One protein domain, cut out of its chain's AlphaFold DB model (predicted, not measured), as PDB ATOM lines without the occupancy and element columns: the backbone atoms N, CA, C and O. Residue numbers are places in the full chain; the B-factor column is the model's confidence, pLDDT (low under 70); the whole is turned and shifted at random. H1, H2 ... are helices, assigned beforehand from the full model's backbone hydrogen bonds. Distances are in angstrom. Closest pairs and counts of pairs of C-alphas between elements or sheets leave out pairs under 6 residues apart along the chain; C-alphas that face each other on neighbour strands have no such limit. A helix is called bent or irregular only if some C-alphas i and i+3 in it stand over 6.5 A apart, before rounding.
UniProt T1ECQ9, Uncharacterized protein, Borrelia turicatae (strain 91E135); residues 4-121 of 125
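What this domain is: This is residues 4 to 121 of the 125 residues of an uncharacterized protein of Borrelia turicatae (strain 91E135) (UniProt T1ECQ9). Two long helices, H2 and the bent H3, lie side by side and run the same way to make an elongated body, and H1 sticks out from one end of it as a tail, with residues 4 to 24 standing free. H3 begins near the start of H2, and the unnamed stretch of residues 71 to 91 folds back from the end of H2 to reach it; another unnamed stretch, residues 23 to 41, leads from H1 to the start of H2. The printed part has 118 residues, with three named helices in the order H1, H2, H3 and no named strand; the class is all helix. It is extended, with a radius of gyration of the C-alphas of 20.7 A, and spans 73 by 31 by 26 A, the tail adding to the length; without residues 4 to 24 the body spans 43 by 25 by 16 A.

Where its parts are: H2 is residues 42 to 70, 42.0 A from first to last C-alpha, from (-122.886, -60.023, 74.409) to (-124.432, -25.717, 50.217). H3, residues 92 to 120, was assigned as one helix by its hydrogen bonds but is bent: C-alphas 108 and 111 are 6.7 A apart. Its arms are H3a, residues 92 to 108, 24.6 A long, and H3b, residues 111 to 120, 14.3 A long, which ends at C-alpha 120 at (-132.229, -28.353, 52.870). H1 is residues 4 to 22, 27.5 A long, and begins at C-alpha 4 at (-119.605, -26.142, 12.345).

How they stand to each other: H2 and H3a touch and run the same way at a shallow tilt of 26 degrees; their closest C-alphas are those of Glu 49 and Ile 99, 5.4 A apart. H2 touches H3b with residues 59 to 63 alone, the closest C-alphas being those of Leu 63 and Ala 113, 6.2 A apart. H2 and H3b run the same way at a steep tilt of 39 degrees. The two arms H3a and H3b stand at a steep tilt of 41 degrees to each other. H1 touches no helix and is apart from H2, H3a and H3b. In H1, H2, H3a and H3b every O i to N i+4 pair is within hydrogen-bond range.

The domain as a whole: The two C-alphas farthest apart are those of Lys 4 and Glu 93, at 72.9 A. The printed part has no cut. Both links are long: 19 residues from H1 to H2 and 21 from H2 to H3. The mean pLDDT of the printed part is 91.7, and residues 19 to 25 are under 70.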
ATOM      1  N   LYS A   4    -119.004 -27.096  11.397       83.25
ATOM      2  CA  LYS A   4    -119.605 -26.142  12.345       83.25
ATOM      3  C   LYS A   4    -120.835 -26.715  13.068       83.25
ATOM      4  O   LYS A   4    -121.036 -26.444  14.244       83.25
ATOM      5  N   LEU A   5    -121.623 -27.545  12.378       84.44
ATOM      6  CA  LEU A   5    -122.791 -28.223  12.947       84.44
ATOM      7  C   LEU A   5    -122.368 -29.290  13.968       84.44
ATOM      8  O   LEU A   5    -122.958 -29.373  15.038       84.44
ATOM      9  N   ILE A   6    -121.316 -30.056  13.660       85.00
ATOM     10  CA  ILE A   6    -120.768 -31.092  14.552       85.00
ATOM     11  C   ILE A   6    -120.216 -30.457  15.836       85.00
ATOM     12  O   ILE A   6    -120.526 -30.922  16.928       85.00
ATOM     13  N   LEU A   7    -119.454 -29.363  15.713       87.56
ATOM     14  CA  LEU A   7    -118.899 -28.644  16.864       87.56
ATOM     15  C   LEU A   7    -120.004 -28.090  17.780       87.56
ATOM     16  O   LEU A   7    -119.947 -28.275  18.993       87.56
ATOM     17  N   ASN A   8    -121.039 -27.474  17.203       87.44
ATOM     18  CA  ASN A   8    -122.182 -26.971  17.968       87.44
ATOM     19  C   ASN A   8    -122.952 -28.099  18.671       87.44
ATOM     20  O   ASN A   8    -123.386 -27.923  19.807       87.44
ATOM     21  N   LEU A   9    -123.093 -29.262  18.025       88.31
ATOM     22  CA  LEU A   9    -123.744 -30.434  18.612       88.31
ATOM     23  C   LEU A   9    -122.940 -30.998  19.795       88.31
ATOM     24  O   LEU A   9    -123.526 -31.337  20.820       88.31
ATOM     25  N   MET A  10    -121.607 -31.047  19.684       88.88
ATOM     26  CA  MET A  10    -120.726 -31.468  20.782       88.88
ATOM     27  C   MET A  10    -120.820 -30.522  21.984       88.88
ATOM     28  O   MET A  10    -120.961 -30.986  23.112       88.88
ATOM     29  N   ILE A  11    -120.810 -29.206  21.746       89.25
ATOM     30  CA  ILE A  11    -120.963 -28.198  22.806       89.25
ATOM     31  C   ILE A  11    -122.327 -28.350  23.494       89.25
ATOM     32  O   ILE A  11    -122.392 -28.388  24.721       89.25
ATOM     33  N   LEU A  12    -123.408 -28.500  22.723       88.12
ATOM     34  CA  LEU A  12    -124.756 -28.692  23.264       88.12
ATOM     35  C   LEU A  12    -124.851 -29.959  24.126       88.12
ATOM     36  O   LEU A  12    -125.410 -29.920  25.221       88.12
ATOM     37  N   LEU A  13    -124.268 -31.066  23.659       87.88
ATOM     38  CA  LEU A  13    -124.215 -32.323  24.405       87.88
ATOM     39  C   LEU A  13    -123.456 -32.152  25.728       87.88
ATOM     40  O   LEU A  13    -123.899 -32.636  26.766       87.88
ATOM     41  N   GLN A  14    -122.350 -31.412  25.715       86.12
ATOM     42  CA  GLN A  14    -121.539 -31.153  26.903       86.12
ATOM     43  C   GLN A  14    -122.272 -30.259  27.917       86.12
ATOM     44  O   GLN A  14    -122.234 -30.540  29.115       86.12
ATOM     45  N   PHE A  15    -123.021 -29.254  27.450       82.94
ATOM     46  CA  PHE A  15    -123.913 -28.449  28.294       82.94
ATOM     47  C   PHE A  15    -125.066 -29.269  28.890       82.94
ATOM     48  O   PHE A  15    -125.400 -29.077  30.059       82.94
ATOM     49  N   MET A  16    -125.649 -30.199  28.127       79.44
ATOM     50  CA  MET A  16    -126.705 -31.107  28.599       79.44
ATOM     51  C   MET A  16    -126.195 -32.083  29.667       79.44
ATOM     52  O   MET A  16    -126.856 -32.302  30.681       79.44
ATOM     53  N   ILE A  17    -124.995 -32.641  29.480       77.69
ATOM     54  CA  ILE A  17    -124.357 -33.509  30.479       77.69
ATOM     55  C   ILE A  17    -124.053 -32.708  31.750       77.69
ATOM     56  O   ILE A  17    -124.349 -33.163  32.854       77.69
ATOM     57  N   PHE A  18    -123.516 -31.492  31.609       73.88
ATOM     58  CA  PHE A  18    -123.237 -30.615  32.744       73.88
ATOM     59  C   PHE A  18    -124.524 -30.280  33.513       73.88
ATOM     60  O   PHE A  18    -124.578 -30.481  34.722       73.88
ATOM     61  N   SER A  19    -125.597 -29.863  32.834       68.12
ATOM     62  CA  SER A  19    -126.866 -29.508  33.487       68.12
ATOM     63  C   SER A  19    -127.520 -30.687  34.219       68.12
ATOM     64  O   SER A  19    -128.020 -30.503  35.335       68.12
ATOM     65  N   MET A  20    -127.446 -31.909  33.678       62.34
ATOM     66  CA  MET A  20    -127.917 -33.115  34.373       62.34
ATOM     67  C   MET A  20    -127.166 -33.367  35.688       62.34
ATOM     68  O   MET A  20    -127.799 -33.667  36.700       62.34
ATOM     69  N   ILE A  21    -125.843 -33.176  35.720       61.75
ATOM     70  CA  ILE A  21    -125.026 -33.394  36.928       61.75
ATOM     71  C   ILE A  21    -125.387 -32.393  38.047       61.75
ATOM     72  O   ILE A  21    -125.409 -32.761  39.223       61.75
ATOM     73  N   PHE A  22    -125.752 -31.149  37.711       58.12
ATOM     74  CA  PHE A  22    -126.184 -30.144  38.702       58.12
ATOM     75  C   PHE A  22    -127.645 -30.291  39.155       58.12
ATOM     76  O   PHE A  22    -128.050 -29.679  40.146       58.12
ATOM     77  N   SER A  23    -128.444 -31.120  38.479       54.22
ATOM     78  CA  SER A  23    -129.877 -31.269  38.766       54.22
ATOM     79  C   SER A  23    -130.159 -32.032  40.070       54.22
ATOM     80  O   SER A  23    -131.221 -31.853  40.679       54.22
ATOM     81  N   CYS A  24    -129.202 -32.830  40.566       58.19
ATOM     82  CA  CYS A  24    -129.285 -33.550  41.843       58.19
ATOM     83  C   CYS A  24    -129.130 -32.602  43.044       58.19
ATOM     84  O   CYS A  24    -128.191 -32.655  43.840       58.19
ATOM     85  N   THR A  25    -130.104 -31.719  43.211       62.47
ATOM     86  CA  THR A  25    -130.199 -30.755  44.313       62.47
ATOM     87  C   THR A  25    -130.731 -31.374  45.610       62.47
ATOM     88  O   THR A  25    -130.665 -30.731  46.652       62.47
ATOM     89  N   SER A  26    -131.203 -32.625  45.576       72.44
ATOM     90  CA  SER A  26    -131.679 -33.346  46.763       72.44
ATOM     91  C   SER A  26    -130.537 -33.717  47.717       72.44
ATOM     92  O   SER A  26    -129.381 -33.848  47.308       72.44
ATOM     93  N   ILE A  27    -130.863 -33.881  48.995       81.69
ATOM     94  CA  ILE A  27    -129.984 -34.446  50.025       81.69
ATOM     95  C   ILE A  27    -130.476 -35.846  50.393       81.69
ATOM     96  O   ILE A  27    -131.637 -36.182  50.152       81.69
ATOM     97  N   ALA A  28    -129.601 -36.662  50.975       83.00
ATOM     98  CA  ALA A  28    -129.982 -37.988  51.443       83.00
ATOM     99  C   ALA A  28    -131.047 -37.904  52.555       83.00
ATOM    100  O   ALA A  28    -131.109 -36.929  53.307       83.00
ATOM    101  N   THR A  29    -131.908 -38.915  52.644       87.81
ATOM    102  CA  THR A  29    -132.907 -39.041  53.713       87.81
ATOM    103  C   THR A  29    -132.263 -39.538  54.996       87.81
ATOM    104  O   THR A  29    -131.457 -40.461  54.944       87.81
ATOM    105  N   LEU A  30    -132.673 -39.005  56.146       90.75
ATOM    106  CA  LEU A  30    -132.177 -39.495  57.431       90.75
ATOM    107  C   LEU A  30    -132.710 -40.910  57.733       90.75
ATOM    108  O   LEU A  30    -133.925 -41.111  57.663       90.75
ATOM    109  N   PRO A  31    -131.835 -41.875  58.074       92.88
ATOM    110  CA  PRO A  31    -132.243 -43.206  58.489       92.88
ATOM    111  C   PRO A  31    -132.855 -43.182  59.891       92.88
ATOM    112  O   PRO A  31    -132.683 -42.233  60.665       92.88
ATOM    113  N   GLU A  32    -133.555 -44.261  60.228       94.88
ATOM    114  CA  GLU A  32    -134.035 -44.494  61.586       94.88
ATOM    115  C   GLU A  32    -132.891 -44.922  62.505       94.88
ATOM    116  O   GLU A  32    -131.961 -45.620  62.098       94.88
ATOM    117  N   GLU A  33    -132.968 -44.488  63.761       96.12
ATOM    118  CA  GLU A  33    -131.995 -44.876  64.772       96.12
ATOM    119  C   GLU A  33    -132.167 -46.360  65.143       96.12
ATOM    120  O   GLU A  33    -133.303 -46.813  65.336       96.12
ATOM    121  N   PRO A  34    -131.068 -47.129  65.265       97.00
ATOM    122  CA  PRO A  34    -131.128 -48.511  65.716       97.00
ATOM    123  C   PRO A  34    -131.811 -48.632  67.082       97.00
ATOM    124  O   PRO A  34    -131.487 -47.914  68.027       97.00
ATOM    125  N   LYS A  35    -132.733 -49.587  67.206       95.81
ATOM    126  CA  LYS A  35    -133.411 -49.880  68.474       95.81
ATOM    127  C   LYS A  35    -132.534 -50.765  69.355       95.81
ATOM    128  O   LYS A  35    -131.873 -51.673  68.845       95.81
ATOM    129  N   ILE A  36    -132.571 -50.506  70.660       94.44
ATOM    130  CA  ILE A  36    -131.918 -51.350  71.662       94.44
ATOM    131  C   ILE A  36    -132.442 -52.797  71.547       94.44
ATOM    132  O   ILE A  36    -133.645 -52.984  71.330       94.44
ATOM    133  N   PRO A  37    -131.575 -53.823  71.626       94.62
ATOM    134  CA  PRO A  37    -132.013 -55.210  71.551       94.62
ATOM    135  C   PRO A  37    -132.829 -55.600  72.787       94.62
ATOM    136  O   PRO A  37    -132.540 -55.156  73.896       94.62
ATOM    137  N   THR A  38    -133.816 -56.477  72.598       94.19
ATOM    138  CA  THR A  38    -134.648 -57.011  73.689       94.19
ATOM    139  C   THR A  38    -133.829 -57.833  74.684       94.19
ATOM    140  O   THR A  38    -134.042 -57.755  75.888       94.19
ATOM    141  N   GLU A  39    -132.872 -58.614  74.180       94.06
ATOM    142  CA  GLU A  39    -131.985 -59.441  74.991       94.06
ATOM    143  C   GLU A  39    -130.582 -58.836  75.025       94.06
ATOM    144  O   GLU A  39    -129.929 -58.707  73.985       94.06
ATOM    145  N   LEU A  40    -130.090 -58.538  76.228       93.12
ATOM    146  CA  LEU A  40    -128.792 -57.899  76.471       93.12
ATOM    147  C   LEU A  40    -127.633 -58.909  76.507       93.12
ATOM    148  O   LEU A  40    -126.754 -58.847  77.363       93.12
ATOM    149  N   THR A  41    -127.637 -59.872  75.582       95.62
ATOM    150  CA  THR A  41    -126.509 -60.795  75.413       95.62
ATOM    151  C   THR A  41    -125.330 -60.074  74.768       95.62
ATOM    152  O   THR A  41    -125.526 -59.132  73.997       95.62
ATOM    153  N   LEU A  42    -124.108 -60.558  75.022       96.00
ATOM    154  CA  LEU A  42    -122.886 -60.023  74.409       96.00
ATOM    155  C   LEU A  42    -123.050 -59.878  72.891       96.00
ATOM    156  O   LEU A  42    -122.912 -58.789  72.356       96.00
ATOM    157  N   LYS A  43    -123.471 -60.954  72.216       96.25
ATOM    158  CA  LYS A  43    -123.716 -60.977  70.767       96.25
ATOM    159  C   LYS A  43    -124.680 -59.879  70.310       96.25
ATOM    160  O   LYS A  43    -124.401 -59.185  69.334       96.25
ATOM    161  N   ASN A  44    -125.829 -59.742  70.972       97.25
ATOM    162  CA  ASN A  44    -126.847 -58.775  70.564       97.25
ATOM    163  C   ASN A  44    -126.385 -57.335  70.799       97.25
ATOM    164  O   ASN A  44    -126.667 -56.465  69.974       97.25
ATOM    165  N   LEU A  45    -125.645 -57.095  71.882       97.62
ATOM    166  CA  LEU A  45    -125.049 -55.798  72.171       97.62
ATOM    167  C   LEU A  45    -123.940 -55.447  71.177       97.62
ATOM    168  O   LEU A  45    -123.950 -54.330  70.677       97.62
ATOM    169  N   SER A  46    -123.085 -56.392  70.781       96.75
ATOM    170  CA  SER A  46    -122.077 -56.173  69.729       96.75
ATOM    171  C   SER A  46    -122.720 -55.803  68.387       96.75
ATOM    172  O   SER A  46    -122.275 -54.894  67.687       96.75
ATOM    173  N   ILE A  47    -123.814 -56.481  68.015       97.50
ATOM    174  CA  ILE A  47    -124.579 -56.144  66.800       97.50
ATOM    175  C   ILE A  47    -125.187 -54.742  66.921       97.50
ATOM    176  O   ILE A  47    -125.219 -53.988  65.946       97.50
ATOM    177  N   TYR A  48    -125.709 -54.401  68.097       98.12
ATOM    178  CA  TYR A  48    -126.310 -53.098  68.353       98.12
ATOM    179  C   TYR A  48    -125.278 -51.965  68.310       98.12
ATOM    180  O   TYR A  48    -125.512 -50.966  67.635       98.12
ATOM    181  N   GLU A  49    -124.121 -52.148  68.941       97.81
ATOM    182  CA  GLU A  49    -122.979 -51.236  68.893       97.81
ATOM    183  C   GLU A  49    -122.543 -50.961  67.448       97.81
ATOM    184  O   GLU A  49    -122.465 -49.805  67.038       97.81
ATOM    185  N   ALA A  50    -122.356 -52.007  66.635       96.94
ATOM    186  CA  ALA A  50    -121.982 -51.851  65.230       96.94
ATOM    187  C   ALA A  50    -123.027 -51.042  64.437       96.94
ATOM    188  O   ALA A  50    -122.680 -50.178  63.626       96.94
ATOM    189  N   LYS A  51    -124.323 -51.274  64.697       98.31
ATOM    190  CA  LYS A  51    -125.411 -50.487  64.095       98.31
ATOM    191  C   LYS A  51    -125.381 -49.029  64.557       98.31
ATOM    192  O   LYS A  51    -125.585 -48.141  63.728       98.31
ATOM    193  N   LEU A  52    -125.125 -48.768  65.840       98.12
ATOM    194  CA  LEU A  52    -124.985 -47.411  66.374       98.12
ATOM    195  C   LEU A  52    -123.787 -46.684  65.763       98.12
ATOM    196  O   LEU A  52    -123.932 -45.536  65.356       98.12
ATOM    197  N   ALA A  53    -122.638 -47.348  65.632       97.75
ATOM    198  CA  ALA A  53    -121.455 -46.784  64.989       97.75
ATOM    199  C   ALA A  53    -121.746 -46.405  63.529       97.75
ATOM    200  O   ALA A  53    -121.469 -45.281  63.108       97.75
ATOM    201  N   GLY A  54    -122.399 -47.296  62.774       97.81
ATOM    202  CA  GLY A  54    -122.845 -47.002  61.411       97.81
ATOM    203  C   GLY A  54    -123.812 -45.814  61.339       97.81
ATOM    204  O   GLY A  54    -123.667 -44.947  60.478       97.81
ATOM    205  N   TYR A  55    -124.766 -45.728  62.269       98.44
ATOM    206  CA  TYR A  55    -125.699 -44.604  62.356       98.44
ATOM    207  C   TYR A  55    -124.992 -43.281  62.695       98.44
ATOM    208  O   TYR A  55    -125.244 -42.263  62.050       98.44
ATOM    209  N   ALA A  56    -124.062 -43.290  63.652       98.31
ATOM    210  CA  ALA A  56    -123.261 -42.128  64.031       98.31
ATOM    211  C   ALA A  56    -122.428 -41.598  62.850       98.31
ATOM    212  O   ALA A  56    -122.484 -40.403  62.536       98.31
ATOM    213  N   LEU A  57    -121.727 -42.489  62.141       97.75
ATOM    214  CA  LEU A  57    -120.952 -42.146  60.943       97.75
ATOM    215  C   LEU A  57    -121.840 -41.644  59.802       97.75
ATOM    216  O   LEU A  57    -121.453 -40.731  59.066       97.75
ATOM    217  N   TYR A  58    -123.049 -42.197  59.662       97.88
ATOM    218  CA  TYR A  58    -124.026 -41.691  58.706       97.88
ATOM    219  C   TYR A  58    -124.381 -40.231  59.006       97.88
ATOM    220  O   TYR A  58    -124.328 -39.396  58.103       97.88
ATOM    221  N   LEU A  59    -124.725 -39.907  60.259       98.25
ATOM    222  CA  LEU A  59    -125.082 -38.540  60.655       98.25
ATOM    223  C   LEU A  59    -123.931 -37.559  60.407       98.25
ATOM    224  O   LEU A  59    -124.151 -36.484  59.845       98.25
ATOM    225  N   GLU A  60    -122.705 -37.945  60.763       97.94
ATOM    226  CA  GLU A  60    -121.504 -37.147  60.502       97.94
ATOM    227  C   GLU A  60    -121.304 -36.888  59.007       97.94
ATOM    228  O   GLU A  60    -121.112 -35.746  58.573       97.94
ATOM    229  N   THR A  61    -121.382 -37.949  58.204       96.88
ATOM    230  CA  THR A  61    -121.205 -37.874  56.754       96.88
ATOM    231  C   THR A  61    -122.289 -37.005  56.133       96.88
ATOM    232  O   THR A  61    -121.993 -36.147  55.301       96.88
ATOM    233  N   PHE A  62    -123.541 -37.183  56.556       96.62
ATOM    234  CA  PHE A  62    -124.671 -36.378  56.112       96.62
ATOM    235  C   PHE A  62    -124.420 -34.888  56.364       96.62
ATOM    236  O   PHE A  62    -124.529 -34.082  55.434       96.62
ATOM    237  N   LEU A  63    -124.030 -34.515  57.585       97.25
ATOM    238  CA  LEU A  63    -123.750 -33.124  57.946       97.25
ATOM    239  C   LEU A  63    -122.557 -32.564  57.163       97.25
ATOM    240  O   LEU A  63    -122.663 -31.489  56.571       97.25
ATOM    241  N   THR A  64    -121.460 -33.316  57.079       96.62
ATOM    242  CA  THR A  64    -120.234 -32.915  56.370       96.62
ATOM    243  C   THR A  64    -120.488 -32.689  54.881       96.62
ATOM    244  O   THR A  64    -120.139 -31.640  54.330       96.62
ATOM    245  N   ARG A  65    -121.164 -33.635  54.220       94.50
ATOM    246  CA  ARG A  65    -121.501 -33.542  52.792       94.50
ATOM    247  C   ARG A  65    -122.493 -32.418  52.524       94.50
ATOM    248  O   ARG A  65    -122.338 -31.699  51.537       94.50
ATOM    249  N   THR A  66    -123.483 -32.228  53.396       93.62
ATOM    250  CA  THR A  66    -124.467 -31.149  53.239       93.62
ATOM    251  C   THR A  66    -123.809 -29.780  53.410       93.62
ATOM    252  O   THR A  66    -124.015 -28.900  52.572       93.62
ATOM    253  N   LYS A  67    -122.931 -29.617  54.409       94.94
ATOM    254  CA  LYS A  67    -122.127 -28.401  54.591       94.94
ATOM    255  C   LYS A  67    -121.304 -28.079  53.345       94.94
ATOM    256  O   LYS A  67    -121.358 -26.958  52.847       94.94
ATOM    257  N   GLN A  68    -120.589 -29.070  52.807       92.62
ATOM    258  CA  GLN A  68    -119.770 -28.903  51.604       92.62
ATOM    259  C   GLN A  68    -120.610 -28.535  50.370       92.62
ATOM    260  O   GLN A  68    -120.187 -27.701  49.567       92.62
ATOM    261  N   LYS A  69    -121.791 -29.149  50.222       90.06
ATOM    262  CA  LYS A  69    -122.697 -28.938  49.087       90.06
ATOM    263  C   LYS A  69    -123.259 -27.519  49.045       90.06
ATOM    264  O   LYS A  69    -123.256 -26.908  47.982       90.06
ATOM    265  N   PHE A  70    -123.748 -27.013  50.175       89.81
ATOM    266  CA  PHE A  70    -124.432 -25.717  50.217       89.81
ATOM    267  C   PHE A  70    -123.512 -24.546  50.553       89.81
ATOM    268  O   PHE A  70    -123.869 -23.414  50.244       89.81
ATOM    269  N   ARG A  71    -122.341 -24.799  51.160       90.44
ATOM    270  CA  ARG A  71    -121.369 -23.768  51.574       90.44
ATOM    271  C   ARG A  71    -122.017 -22.623  52.368       90.44
ATOM    272  O   ARG A  71    -121.597 -21.475  52.268       90.44
ATOM    273  N   ASP A  72    -123.058 -22.944  53.136       91.12
ATOM    274  CA  ASP A  72    -123.793 -21.972  53.940       91.12
ATOM    275  C   ASP A  72    -122.885 -21.462  55.066       91.12
ATOM    276  O   ASP A  72    -122.364 -22.249  55.859       91.12
ATOM    277  N   GLN A  73    -122.685 -20.144  55.132       92.88
ATOM    278  CA  GLN A  73    -121.870 -19.509  56.171       92.88
ATOM    279  C   GLN A  73    -122.485 -19.678  57.567       92.88
ATOM    280  O   GLN A  73    -121.761 -19.734  58.555       92.88
ATOM    281  N   ASN A  74    -123.808 -19.840  57.635       94.56
ATOM    282  CA  ASN A  74    -124.572 -20.071  58.856       94.56
ATOM    283  C   ASN A  74    -124.903 -21.561  59.049       94.56
ATOM    284  O   ASN A  74    -125.900 -21.906  59.691       94.56
ATOM    285  N   PHE A  75    -124.119 -22.468  58.452       96.19
ATOM    286  CA  PHE A  75    -124.299 -23.900  58.673       96.19
ATOM    287  C   PHE A  75    -124.047 -24.233  60.154       96.19
ATOM    288  O   PHE A  75    -123.032 -23.797  60.705       96.19
ATOM    289  N   PRO A  76    -124.927 -25.007  60.815       96.81
ATOM    290  CA  PRO A  76    -124.776 -25.306  62.232       96.81
ATOM    291  C   PRO A  76    -123.454 -26.024  62.519       96.81
ATOM    292  O   PRO A  76    -123.003 -26.881  61.757       96.81
ATOM    293  N   THR A  77    -122.832 -25.672  63.641       96.06
ATOM    294  CA  THR A  77    -121.593 -26.319  64.079       96.06
ATOM    295  C   THR A  77    -121.909 -27.685  64.675       96.06
ATOM    296  O   THR A  77    -122.875 -27.836  65.417       96.06
ATOM    297  N   PHE A  78    -121.081 -28.676  64.361       96.75
ATOM    298  CA  PHE A  78    -121.148 -30.021  64.918       96.75
ATOM    299  C   PHE A  78    -119.727 -30.544  65.135       96.75
ATOM    300  O   PHE A  78    -118.787 -30.091  64.477       96.75
ATOM    301  N   LYS A  79    -119.573 -31.469  66.083       96.94
ATOM    302  CA  LYS A  79    -118.313 -32.179  66.322       96.94
ATOM    303  C   LYS A  79    -118.313 -33.481  65.528       96.94
ATOM    304  O   LYS A  79    -119.381 -34.033  65.283       96.94
ATOM    305  N   LEU A  80    -117.128 -33.943  65.142       97.06
ATOM    306  CA  LEU A  80    -116.953 -35.278  64.574       97.06
ATOM    307  C   LEU A  80    -116.969 -36.322  65.697       97.06
ATOM    308  O   LEU A  80    -116.675 -36.000  66.853       97.06
ATOM    309  N   LEU A  81    -117.336 -37.550  65.354       97.12
ATOM    310  CA  LEU A  81    -117.278 -38.702  66.233       97.12
ATOM    311  C   LEU A  81    -115.819 -38.965  66.604       97.12
ATOM    312  O   LEU A  81    -114.985 -39.264  65.751       97.12
ATOM    313  N   ASP A  82    -115.526 -38.901  67.897       96.31
ATOM    314  CA  ASP A  82    -114.256 -39.387  68.410       96.31
ATOM    315  C   ASP A  82    -114.320 -40.911  68.526       96.31
ATOM    316  O   ASP A  82    -114.925 -41.449  69.453       96.31
ATOM    317  N   ALA A  83    -113.744 -41.602  67.546       93.25
ATOM    318  CA  ALA A  83    -113.655 -43.056  67.544       93.25
ATOM    319  C   ALA A  83    -112.453 -43.581  68.350       93.25
ATOM    320  O   ALA A  83    -112.361 -44.784  68.569       93.25
ATOM    321  N   THR A  84    -111.535 -42.714  68.800       94.88
ATOM    322  CA  THR A  84    -110.316 -43.141  69.516       94.88
ATOM    323  C   THR A  84    -110.601 -43.628  70.932       94.88
ATOM    324  O   THR A  84    -109.833 -44.410  71.483       94.88
ATOM    325  N   VAL A  85    -111.731 -43.204  71.500       94.19
ATOM    326  CA  VAL A  85    -112.203 -43.647  72.817       94.19
ATOM    327  C   VAL A  85    -112.977 -44.964  72.766       94.19
ATOM    328  O   VAL A  85    -113.338 -45.489  73.816       94.19
ATOM    329  N   LEU A  86    -113.259 -45.493  71.568       95.12
ATOM    330  CA  LEU A  86    -113.918 -46.784  71.432       95.12
ATOM    331  C   LEU A  86    -112.932 -47.896  71.781       95.12
ATOM    332  O   LEU A  86    -111.855 -48.024  71.197       95.12
ATOM    333  N   ARG A  87    -113.335 -48.715  72.740       96.50
ATOM    334  CA  ARG A  87    -112.585 -49.870  73.202       96.50
ATOM    335  C   ARG A  87    -112.615 -50.981  72.156       96.50
ATOM    336  O   ARG A  87    -113.661 -51.278  71.587       96.50
ATOM    337  N   ALA A  88    -111.462 -51.606  71.922       92.75
ATOM    338  CA  ALA A  88    -111.323 -52.706  70.967       92.75
ATOM    339  C   ALA A  88    -111.590 -54.090  71.588       92.75
ATOM    340  O   ALA A  88    -111.679 -55.081  70.861       92.75
ATOM    341  N   ASP A  89    -111.674 -54.187  72.917       93.12
ATOM    342  CA  ASP A  89    -111.910 -55.456  73.595       93.12
ATOM    343  C   ASP A  89    -113.371 -55.904  73.490       93.12
ATOM    344  O   ASP A  89    -114.306 -55.119  73.608       93.12
ATOM    345  N   HIS A  90    -113.574 -57.204  73.275       89.69
ATOM    346  CA  HIS A  90    -114.900 -57.785  73.054       89.69
ATOM    347  C   HIS A  90    -115.536 -58.280  74.360       89.69
ATOM    348  O   HIS A  90    -115.925 -59.445  74.484       89.69
ATOM    349  N   THR A  91    -115.592 -57.401  75.360       95.62
ATOM    350  CA  THR A  91    -116.199 -57.675  76.669       95.62
ATOM    351  C   THR A  91    -117.535 -56.953  76.810       95.62
ATOM    352  O   THR A  91    -117.790 -55.949  76.145       95.62
ATOM    353  N   LEU A  92    -118.411 -57.461  77.684       94.75
ATOM    354  CA  LEU A  92    -119.723 -56.845  77.912       94.75
ATOM    355  C   LEU A  92    -119.591 -55.394  78.399       94.75
ATOM    356  O   LEU A  92    -120.328 -54.527  77.940       94.75
ATOM    357  N   GLU A  93    -118.634 -55.147  79.292       96.06
ATOM    358  CA  GLU A  93    -118.321 -53.822  79.826       96.06
ATOM    359  C   GLU A  93    -117.857 -52.867  78.720       96.06
ATOM    360  O   GLU A  93    -118.449 -51.804  78.548       96.06
ATOM    361  N   ALA A  94    -116.876 -53.272  77.905       96.94
ATOM    362  CA  ALA A  94    -116.379 -52.451  76.803       96.94
ATOM    363  C   ALA A  94    -117.468 -52.090  75.794       96.94
ATOM    364  O   ALA A  94    -117.597 -50.933  75.401       96.94
ATOM    365  N   ILE A  95    -118.301 -53.063  75.421       97.56
ATOM    366  CA  ILE A  95    -119.409 -52.833  74.492       97.56
ATOM    367  C   ILE A  95    -120.430 -51.863  75.095       97.56
ATOM    368  O   ILE A  95    -120.921 -50.976  74.400       97.56
ATOM    369  N   GLN A  96    -120.748 -51.981  76.387       96.44
ATOM    370  CA  GLN A  96    -121.656 -51.047  77.060       96.44
ATOM    371  C   GLN A  96    -121.085 -49.624  77.119       96.44
ATOM    372  O   GLN A  96    -121.822 -48.661  76.887       96.44
ATOM    373  N   GLU A  97    -119.789 -49.475  77.387       97.50
ATOM    374  CA  GLU A  97    -119.106 -48.177  77.364       97.50
ATOM    375  C   GLU A  97    -119.091 -47.562  75.961       97.50
ATOM    376  O   GLU A  97    -119.461 -46.396  75.794       97.50
ATOM    377  N   ASN A  98    -118.770 -48.358  74.940       98.25
ATOM    378  CA  ASN A  98    -118.804 -47.933  73.543       98.25
ATOM    379  C   ASN A  98    -120.214 -47.502  73.125       98.25
ATOM    380  O   ASN A  98    -120.388 -46.421  72.559       98.25
ATOM    381  N   ILE A  99    -121.241 -48.295  73.453       98.06
ATOM    382  CA  ILE A  99    -122.650 -47.948  73.213       98.06
ATOM    383  C   ILE A  99    -122.989 -46.611  73.874       98.06
ATOM    384  O   ILE A  99    -123.591 -45.753  73.228       98.06
ATOM    385  N   LYS A 100    -122.591 -46.402  75.134       97.75
ATOM    386  CA  LYS A 100    -122.852 -45.156  75.866       97.75
ATOM    387  C   LYS A 100    -122.203 -43.953  75.181       97.75
ATOM    388  O   LYS A 100    -122.848 -42.911  75.040       97.75
ATOM    389  N   HIS A 101    -120.959 -44.090  74.726       98.12
ATOM    390  CA  HIS A 101    -120.260 -43.040  73.982       98.12
ATOM    391  C   HIS A 101    -120.942 -42.729  72.644       98.12
ATOM    392  O   HIS A 101    -121.239 -41.570  72.342       98.12
ATOM    393  N   LEU A 102    -121.279 -43.766  71.873       98.50
ATOM    394  CA  LEU A 102    -121.987 -43.631  70.598       98.50
ATOM    395  C   LEU A 102    -123.353 -42.960  70.779       98.50
ATOM    396  O   LEU A 102    -123.686 -42.035  70.039       98.50
ATOM    397  N   GLN A 103    -124.129 -43.369  71.785       98.19
ATOM    398  CA  GLN A 103    -125.415 -42.753  72.115       98.19
ATOM    399  C   GLN A 103    -125.256 -41.288  72.522       98.19
ATOM    400  O   GLN A 103    -126.038 -40.447  72.080       98.19
ATOM    401  N   HIS A 104    -124.238 -40.949  73.318       98.31
ATOM    402  CA  HIS A 104    -123.959 -39.559  73.676       98.31
ATOM    403  C   HIS A 104    -123.703 -38.699  72.430       98.31
ATOM    404  O   HIS A 104    -124.312 -37.640  72.269       98.31
ATOM    405  N   TYR A 105    -122.859 -39.177  71.512       98.50
ATOM    406  CA  TYR A 105    -122.626 -38.504  70.237       98.50
ATOM    407  C   TYR A 105    -123.916 -38.366  69.412       98.50
ATOM    408  O   TYR A 105    -124.245 -37.268  68.957       98.50
ATOM    409  N   ILE A 106    -124.678 -39.452  69.252       98.44
ATOM    410  CA  ILE A 106    -125.930 -39.468  68.484       98.44
ATOM    411  C   ILE A 106    -126.938 -38.468  69.056       98.44
ATOM    412  O   ILE A 106    -127.513 -37.693  68.294       98.44
ATOM    413  N   ASN A 107    -127.111 -38.423  70.377       98.19
ATOM    414  CA  ASN A 107    -128.046 -37.512  71.040       98.19
ATOM    415  C   ASN A 107    -127.721 -36.036  70.773       98.19
ATOM    416  O   ASN A 107    -128.631 -35.225  70.610       98.19
ATOM    417  N   ASN A 108    -126.437 -35.696  70.664       97.88
ATOM    418  CA  ASN A 108    -125.998 -34.336  70.354       97.88
ATOM    419  C   ASN A 108    -126.116 -34.011  68.854       97.88
ATOM    420  O   ASN A 108    -126.484 -32.899  68.476       97.88
ATOM    421  N   THR A 109    -125.814 -34.976  67.985       98.19
ATOM    422  CA  THR A 109    -125.683 -34.751  66.536       98.19
ATOM    423  C   THR A 109    -127.005 -34.914  65.785       98.19
ATOM    424  O   THR A 109    -127.287 -34.177  64.836       98.19
ATOM    425  N   LYS A 110    -127.859 -35.851  66.205       97.88
ATOM    426  CA  LYS A 110    -129.133 -36.169  65.545       97.88
ATOM    427  C   LYS A 110    -130.065 -34.954  65.433       97.88
ATOM    428  O   LYS A 110    -130.535 -34.712  64.321       97.88
ATOM    429  N   PRO A 111    -130.310 -34.138  66.480       98.00
ATOM    430  CA  PRO A 111    -131.164 -32.952  66.354       98.00
ATOM    431  C   PRO A 111    -130.657 -31.960  65.299       98.00
ATOM    432  O   PRO A 111    -131.449 -31.395  64.543       98.00
ATOM    433  N   ILE A 112    -129.333 -31.804  65.190       98.06
ATOM    434  CA  ILE A 112    -128.689 -30.948  64.189       98.06
ATOM    435  C   ILE A 112    -128.932 -31.511  62.788       98.06
ATOM    436  O   ILE A 112    -129.367 -30.783  61.896       98.06
ATOM    437  N   ALA A 113    -128.716 -32.815  62.597       97.25
ATOM    438  CA  ALA A 113    -128.979 -33.487  61.328       97.25
ATOM    439  C   ALA A 113    -130.448 -33.355  60.903       97.25
ATOM    440  O   ALA A 113    -130.713 -33.043  59.745       97.25
ATOM    441  N   PHE A 114    -131.399 -33.501  61.831       95.88
ATOM    442  CA  PHE A 114    -132.825 -33.288  61.561       95.88
ATOM    443  C   PHE A 114    -133.147 -31.843  61.171       95.88
ATOM    444  O   PHE A 114    -133.894 -31.626  60.214       95.88
ATOM    445  N   ALA A 115    -132.572 -30.851  61.853       95.25
ATOM    446  CA  ALA A 115    -132.758 -29.443  61.507       95.25
ATOM    447  C   ALA A 115    -132.188 -29.116  60.114       95.25
ATOM    448  O   ALA A 115    -132.856 -28.476  59.301       95.25
ATOM    449  N   VAL A 116    -130.986 -29.615  59.813       95.19
ATOM    450  CA  VAL A 116    -130.347 -29.506  58.492       95.19
ATOM    451  C   VAL A 116    -131.204 -30.194  57.433       95.19
ATOM    452  O   VAL A 116    -131.490 -29.594  56.399       95.19
ATOM    453  N   TYR A 117    -131.676 -31.412  57.696       93.94
ATOM    454  CA  TYR A 117    -132.558 -32.124  56.781       93.94
ATOM    455  C   TYR A 117    -133.814 -31.308  56.487       93.94
ATOM    456  O   TYR A 117    -134.087 -31.039  55.327       93.94
ATOM    457  N   LYS A 118    -134.511 -30.800  57.508       91.38
ATOM    458  CA  LYS A 118    -135.710 -29.965  57.327       91.38
ATOM    459  C   LYS A 118    -135.443 -28.682  56.529       91.38
ATOM    460  O   LYS A 118    -136.316 -28.234  55.793       91.38
ATOM    461  N   LYS A 119    -134.262 -28.075  56.687       91.50
ATOM    462  CA  LYS A 119    -133.879 -26.837  55.989       91.50
ATOM    463  C   LYS A 119    -133.541 -27.074  54.516       91.50
ATOM    464  O   LYS A 119    -133.936 -26.272  53.674       91.50
ATOM    465  N   TYR A 120    -132.788 -28.131  54.209       89.69
ATOM    466  CA  TYR A 120    -132.229 -28.353  52.870       89.69
ATOM    467  C   TYR A 120    -132.919 -29.478  52.081       89.69
ATOM    468  O   TYR A 120    -132.657 -29.622  50.883       89.69
ATOM    469  N   SER A 121    -133.790 -30.285  52.697       84.88
ATOM    470  CA  SER A 121    -134.575 -31.277  51.964       84.88
ATOM    471  C   SER A 121    -135.629 -30.575  51.115       84.88
ATOM    472  O   SER A 121    -136.382 -29.715  51.564       84.88
TER     473      SER A 121